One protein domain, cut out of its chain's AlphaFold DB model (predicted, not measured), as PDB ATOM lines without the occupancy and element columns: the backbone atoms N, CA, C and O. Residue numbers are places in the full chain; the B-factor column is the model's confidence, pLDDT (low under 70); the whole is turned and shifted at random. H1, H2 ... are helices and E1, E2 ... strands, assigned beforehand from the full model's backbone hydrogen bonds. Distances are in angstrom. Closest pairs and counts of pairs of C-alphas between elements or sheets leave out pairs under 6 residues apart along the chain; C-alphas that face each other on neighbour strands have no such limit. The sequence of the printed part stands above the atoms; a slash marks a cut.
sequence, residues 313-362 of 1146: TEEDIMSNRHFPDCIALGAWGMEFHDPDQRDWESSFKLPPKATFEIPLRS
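Overview. This is residues 313 to 362 of the 1146 residues of the protein "Zn(2)-C6 fungal-type domain-containing protein" of Fonsecaea multimorphosa (UniProt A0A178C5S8). A small body at one end, where E1 and E4 pair as a two-stranded ribbon with the short helix H1 on the E4 side, runs on into a narrow arm: the hairpin of E2 and E3 with the loop of residues 337 to 346 at its tip. The two strand pairs are separate two-stranded sheets, E1 - E4 and E2 - E3, both antiparallel. The printed part has 50 residues, with one named helix and four named strands in the order H1, E1, E2, E3, E4; its class is mixed, helices and strands, with 20 residues in named elements, under half. It is loose, with a radius of gyration of the C-alphas of 13.1 A, and only just elongated, spanning 42 by 21 by 15 A.

Along the chain. H1 is residues 314 to 318, beginning at C-alpha 314 at (50.928, 38.622, 29.915). E1, residues 326 to 330, is 10.9 A long. E2 is residues 334 to 336, with C-alpha 336 at (50.460, 43.174, 18.350), and E3 is residues 347 to 349. E4, residues 356 to 359, is 10.1 A long and ends at C-alpha 359 at (55.546, 48.081, 39.747).

Arrangement. The closest C-alphas of H1 and E4 are those of Ile 317 and Phe 356, 5.7 A apart. In H1 every O i to N i+4 pair is within hydrogen-bond range. E1 and E4 are antiparallel at 145 degrees, with N 330 and O 356 2.8 A apart. The hairpin E2 and E3 is antiparallel at 165 degrees, with N 336 and O 347 2.9 A apart. E2 and E4 are apart, as are E1 and E3.

Size, cuts and confidence. The C-alphas farthest apart, of Pro 324 and Arg 342, are 41.7 A apart. The printed part has no cut and no long link; E1 to E2 is tight. The mean pLDDT of the printed part is 81.9, and no printed residue is under 70.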
ATOM      1  N   THR A 313      54.496  40.377  32.846       84.12
ATOM      2  CA  THR A 313      54.127  39.290  31.920       84.12
ATOM      3  C   THR A 313      52.685  39.428  31.436       84.12
ATOM      4  O   THR A 313      51.906  40.214  31.975       84.12
ATOM      5  N   GLU A 314      52.313  38.672  30.399       80.94
ATOM      6  CA  GLU A 314      50.928  38.622  29.915       80.94
ATOM      7  C   GLU A 314      50.034  38.031  30.997       80.94
ATOM      8  O   GLU A 314      48.959  38.555  31.257       80.94
ATOM      9  N   GLU A 315      50.515  37.002  31.693       85.94
ATOM     10  CA  GLU A 315      49.821  36.403  32.825       85.94
ATOM     11  C   GLU A 315      49.566  37.420  33.940       85.94
ATOM     12  O   GLU A 315      48.455  37.473  34.460       85.94
ATOM     13  N   ASP A 316      50.532  38.285  34.269       87.00
ATOM     14  CA  ASP A 316      50.327  39.339  35.271       87.00
ATOM     15  C   ASP A 316      49.188  40.295  34.870       87.00
ATOM     16  O   ASP A 316      48.377  40.682  35.712       87.00
ATOM     17  N   ILE A 317      49.092  40.651  33.582       83.44
ATOM     18  CA  ILE A 317      48.019  41.513  33.060       83.44
ATOM     19  C   ILE A 317      46.679  40.773  33.062       83.44
ATOM     20  O   ILE A 317      45.673  41.304  33.536       83.44
ATOM     21  N   MET A 318      46.652  39.546  32.544       83.75
ATOM     22  CA  MET A 318      45.428  38.759  32.388       83.75
ATOM     23  C   MET A 318      44.866  38.286  33.734       83.75
ATOM     24  O   MET A 318      43.653  38.209  33.901       83.75
ATOM     25  N   SER A 319      45.723  38.031  34.722       87.88
ATOM     26  CA  SER A 319      45.310  37.741  36.101       87.88
ATOM     27  C   SER A 319      44.988  39.002  36.910       87.88
ATOM     28  O   SER A 319      44.486  38.892  38.030       87.88
ATOM     29  N   ASN A 320      45.240  40.196  36.355       85.31
ATOM     30  CA  ASN A 320      45.150  41.477  37.053       85.31
ATOM     31  C   ASN A 320      45.909  41.438  38.392       85.31
ATOM     32  O   ASN A 320      45.351  41.710  39.462       85.31
ATOM     33  N   ARG A 321      47.177  41.032  38.327       89.56
ATOM     34  CA  ARG A 321      48.037  40.877  39.496       89.56
ATOM     35  C   ARG A 321      48.245  42.214  40.207       89.56
ATOM     36  O   ARG A 321      48.525  43.226  39.571       89.56
ATOM     37  N   HIS A 322      48.162  42.178  41.534       91.50
ATOM     38  CA  HIS A 322      48.479  43.315  42.394       91.50
ATOM     39  C   HIS A 322      49.956  43.318  42.797       91.50
ATOM     40  O   HIS A 322      50.525  42.268  43.124       91.50
ATOM     41  N   PHE A 323      50.560  44.505  42.829       88.88
ATOM     42  CA  PHE A 323      51.949  44.710  43.211       88.88
ATOM     43  C   PHE A 323      52.071  45.699  44.381       88.88
ATOM     44  O   PHE A 323      51.573  46.819  44.298       88.88
ATOM     45  N   PRO A 324      52.789  45.343  45.466       90.00
ATOM     46  CA  PRO A 324      52.941  46.223  46.630       90.00
ATOM     47  C   PRO A 324      53.748  47.496  46.328       90.00
ATOM     48  O   PRO A 324      53.669  48.475  47.060       90.00
ATOM     49  N   ASP A 325      54.536  47.473  45.257       89.31
ATOM     50  CA  ASP A 325      55.365  48.559  44.747       89.31
ATOM     51  C   ASP A 325      54.810  49.151  43.440       89.31
ATOM     52  O   ASP A 325      55.575  49.668  42.624       89.31
ATOM     53  N   CYS A 326      53.492  49.062  43.223       87.31
ATOM     54  CA  CYS A 326      52.797  49.712  42.113       87.31
ATOM     55  C   CYS A 326      53.003  51.236  42.138       87.31
ATOM     56  O   CYS A 326      52.813  51.883  43.169       87.31
ATOM     57  N   ILE A 327      53.376  51.808  40.991       82.94
ATOM     58  CA  ILE A 327      53.562  53.260  40.816       82.94
ATOM     59  C   ILE A 327      52.745  53.845  39.664       82.94
ATOM     60  O   ILE A 327      52.666  55.064  39.534       82.94
ATOM     61  N   ALA A 328      52.172  53.001  38.805       80.25
ATOM     62  CA  ALA A 328      51.404  53.428  37.645       80.25
ATOM     63  C   ALA A 328      50.370  52.369  37.245       80.25
ATOM     64  O   ALA A 328      50.539  51.178  37.516       80.25
ATOM     65  N   LEU A 329      49.318  52.817  36.559       82.38
ATOM     66  CA  LEU A 329      48.297  51.965  35.959       82.38
ATOM     67  C   LEU A 329      48.411  52.018  34.434       82.38
ATOM     68  O   LEU A 329      48.523  53.094  33.849       82.38
ATOM     69  N   GLY A 330      48.347  50.860  33.784       79.81
ATOM     70  CA  GLY A 330      48.129  50.755  32.347       79.81
ATOM     71  C   GLY A 330      46.651  50.525  32.052       79.81
ATOM     72  O   GLY A 330      46.045  49.647  32.656       79.81
ATOM     73  N   ALA A 331      46.066  51.287  31.125       81.62
ATOM     74  CA  ALA A 331      44.671  51.119  30.688       81.62
ATOM     75  C   ALA A 331      44.528  50.841  29.178       81.62
ATOM     76  O   ALA A 331      43.424  50.833  28.638       81.62
ATOM     77  N   TRP A 332      45.644  50.622  28.477       81.44
ATOM     78  CA  TRP A 332      45.652  50.223  27.067       81.44
ATOM     79  C   TRP A 332      45.751  48.699  26.931       81.44
ATOM     80  O   TRP A 332      46.400  48.044  27.743       81.44
ATOM     81  N   GLY A 333      45.123  48.134  25.900       74.62
ATOM     82  CA  GLY A 333      45.250  46.709  25.584       74.62
ATOM     83  C   GLY A 333      46.646  46.333  25.082       74.62
ATOM     84  O   GLY A 333      47.383  47.171  24.565       74.62
ATOM     85  N   MET A 334      47.002  45.053  25.198       78.50
ATOM     86  CA  MET A 334      48.191  44.510  24.540       78.50
ATOM     87  C   MET A 334      47.931  44.473  23.031       78.50
ATOM     88  O   MET A 334      47.014  43.787  22.574       78.50
ATOM     89  N   GLU A 335      48.704  45.241  22.264       77.69
ATOM     90  CA  GLU A 335      48.539  45.397  20.819       77.69
ATOM     91  C   GLU A 335      49.720  44.755  20.084       77.69
ATOM     92  O   GLU A 335      50.872  45.052  20.378       77.69
ATOM     93  N   PHE A 336      49.440  43.908  19.097       78.06
ATOM     94  CA  PHE A 336      50.460  43.174  18.350       78.06
ATOM     95  C   PHE A 336      50.380  43.565  16.873       78.06
ATOM     96  O   PHE A 336      49.305  43.507  16.281       78.06
ATOM     97  N   HIS A 337      51.503  43.965  16.282       79.69
ATOM     98  CA  HIS A 337      51.701  44.256  14.858       79.69
ATOM     99  C   HIS A 337      52.745  43.278  14.318       79.69
ATOM    100  O   HIS A 337      53.920  43.619  14.165       79.69
ATOM    101  N   ASP A 338      52.304  42.046  14.102       79.31
ATOM    102  CA  ASP A 338      53.159  40.915  13.754       79.31
ATOM    103  C   ASP A 338      53.593  40.984  12.272       79.31
ATOM    104  O   ASP A 338      52.727  41.070  11.390       79.31
ATOM    105  N   PRO A 339      54.909  40.978  11.969       78.56
ATOM    106  CA  PRO A 339      55.404  40.995  10.594       78.56
ATOM    107  C   PRO A 339      55.005  39.762   9.769       78.56
ATOM    108  O   PRO A 339      54.944  39.875   8.539       78.56
ATOM    109  N   ASP A 340      54.706  38.636  10.421       79.06
ATOM    110  CA  ASP A 340      54.368  37.365   9.776       79.06
ATOM    111  C   ASP A 340      52.873  37.252   9.437       79.06
ATOM    112  O   ASP A 340      52.459  36.370   8.677       79.06
ATOM    113  N   GLN A 341      52.035  38.173   9.929       74.94
ATOM    114  CA  GLN A 341      50.636  38.221   9.512       74.94
ATOM    115  C   GLN A 341      50.499  38.631   8.044       74.94
ATOM    116  O   GLN A 341      51.087  39.606   7.591       74.94
ATOM    117  N   ARG A 342      49.639  37.930   7.297       70.06
ATOM    118  CA  ARG A 342      49.469  38.122   5.846       70.06
ATOM    119  C   ARG A 342      49.165  39.571   5.437       70.06
ATOM    120  O   ARG A 342      49.717  40.045   4.447       70.06
ATOM    121  N   ASP A 343      48.317  40.260   6.199       73.94
ATOM    122  CA  ASP A 343      47.804  41.598   5.865       73.94
ATOM    123  C   ASP A 343      48.382  42.726   6.742       73.94
ATOM    124  O   ASP A 343      47.969  43.882   6.616       73.94
ATOM    125  N   TRP A 344      49.347  42.415   7.620       79.69
ATOM    126  CA  TRP A 344      49.968  43.377   8.553       79.69
ATOM    127  C   TRP A 344      48.948  44.177   9.387       79.69
ATOM    128  O   TRP A 344      49.154  45.347   9.741       79.69
ATOM    129  N   GLU A 345      47.811  43.549   9.685       76.81
ATOM    130  CA  GLU A 345      46.812  44.079  10.602       76.81
ATOM    131  C   GLU A 345      47.246  43.854  12.051       76.81
ATOM    132  O   GLU A 345      48.072  42.995  12.351       76.81
ATOM    133  N   SER A 346      46.714  44.662  12.970       77.81
ATOM    134  CA  SER A 346      47.040  44.509  14.385       77.81
ATOM    135  C   SER A 346      46.042  43.627  15.118       77.81
ATOM    136  O   SER A 346      44.827  43.713  14.903       77.81
ATOM    137  N   SER A 347      46.535  42.823  16.056       76.12
ATOM    138  CA  SER A 347      45.698  42.146  17.045       76.12
ATOM    139  C   SER A 347      45.698  42.919  18.367       76.12
ATOM    140  O   SER A 347      46.591  43.724  18.634       76.12
ATOM    141  N   PHE A 348      44.648  42.743  19.167       75.75
ATOM    142  CA  PHE A 348      44.416  43.538  20.371       75.75
ATOM    143  C   PHE A 348      43.800  42.661  21.461       75.75
ATOM    144  O   PHE A 348      42.742  42.073  21.236       75.75
ATOM    145  N   LYS A 349      44.446  42.577  22.627       79.94
ATOM    146  CA  LYS A 349      43.942  41.864  23.809       79.94
ATOM    147  C   LYS A 349      43.680  42.854  24.939       79.94
ATOM    148  O   LYS A 349      44.572  43.598  25.344       79.94
ATOM    149  N   LEU A 350      42.450  42.865  25.441       76.88
ATOM    150  CA  LEU A 350      42.031  43.768  26.509       76.88
ATOM    151  C   LEU A 350      42.383  43.204  27.893       76.88
ATOM    152  O   LEU A 350      42.206  42.004  28.109       76.88
ATOM    153  N   PRO A 351      42.819  44.049  28.847       75.25
ATOM    154  CA  PRO A 351      42.939  43.638  30.239       75.25
ATOM    155  C   PRO A 351      41.541  43.342  30.818       75.25
ATOM    156  O   PRO A 351      40.637  44.169  30.650       75.25
ATOM    157  N   PRO A 352      41.334  42.222  31.538       79.38
ATOM    158  CA  PRO A 352      40.001  41.818  32.002       79.38
ATOM    159  C   PRO A 352      39.293  42.826  32.912       79.38
ATOM    160  O   PRO A 352      38.069  42.916  32.890       79.38
ATOM    161  N   LYS A 353      40.044  43.607  33.700       75.25
ATOM    162  CA  LYS A 353      39.502  44.664  34.573       75.25
ATOM    163  C   LYS A 353      39.716  46.079  34.028       75.25
ATOM    164  O   LYS A 353      39.747  47.031  34.799       75.25
ATOM    165  N   ALA A 354      39.900  46.223  32.714       78.81
ATOM    166  CA  ALA A 354      40.155  47.488  32.014       78.81
ATOM    167  C   ALA A 354      41.457  48.236  32.392       78.81
ATOM    168  O   ALA A 354      41.835  49.164  31.679       78.81
ATOM    169  N   THR A 355      42.167  47.815  33.444       83.44
ATOM    170  CA  THR A 355      43.486  48.320  33.853       83.44
ATOM    171  C   THR A 355      44.414  47.189  34.302       83.44
ATOM    172  O   THR A 355      43.941  46.091  34.580       83.44
ATOM    173  N   PHE A 356      45.711  47.466  34.433       83.75
ATOM    174  CA  PHE A 356      46.705  46.616  35.099       83.75
ATOM    175  C   PHE A 356      47.749  47.469  35.837       83.75
ATOM    176  O   PHE A 356      47.954  48.636  35.500       83.75
ATOM    177  N   GLU A 357      48.409  46.899  36.843       86.25
ATOM    178  CA  GLU A 357      49.393  47.600  37.678       86.25
ATOM    179  C   GLU A 357      50.825  47.473  37.135       86.25
ATOM    180  O   GLU A 357      51.219  46.430  36.612       86.25
ATOM    181  N   ILE A 358      51.618  48.538  37.292       85.62
ATOM    182  CA  ILE A 358      53.026  48.593  36.885       85.62
ATOM    183  C   ILE A 358      53.889  48.875  38.124       85.62
ATOM    184  O   ILE A 358      53.828  49.979  38.680       85.62
ATOM    185  N   PRO A 359      54.703  47.902  38.575       87.75
ATOM    186  CA  PRO A 359      55.546  48.081  39.747       87.75
ATOM    187  C   PRO A 359      56.840  48.841  39.435       87.75
ATOM    188  O   PRO A 359      57.417  48.699  38.356       87.75
ATOM    189  N   LEU A 360      57.363  49.592  40.410       86.50
ATOM    190  CA  LEU A 360      58.596  50.385  40.273       86.50
ATOM    191  C   LEU A 360      59.792  49.539  39.819       86.50
ATOM    192  O   LEU A 360      60.608  49.975  39.010       86.50
ATOM    193  N   ARG A 361      59.890  48.303  40.312       90.81
ATOM    194  CA  ARG A 361      60.949  47.359  39.928       90.81
ATOM    195  C   ARG A 361      60.927  46.961  38.446       90.81
ATOM    196  O   ARG A 361      61.945  46.495  37.945       90.81
ATOM    197  N   SER A 362      59.825  47.178  37.725       89.06
ATOM    198  CA  SER A 362      59.793  47.026  36.262       89.06
ATOM    199  C   SER A 362      60.437  48.176  35.506       89.06
ATOM    200  O   SER A 362      60.783  48.017  34.340       89.06
TER     201      SER A 362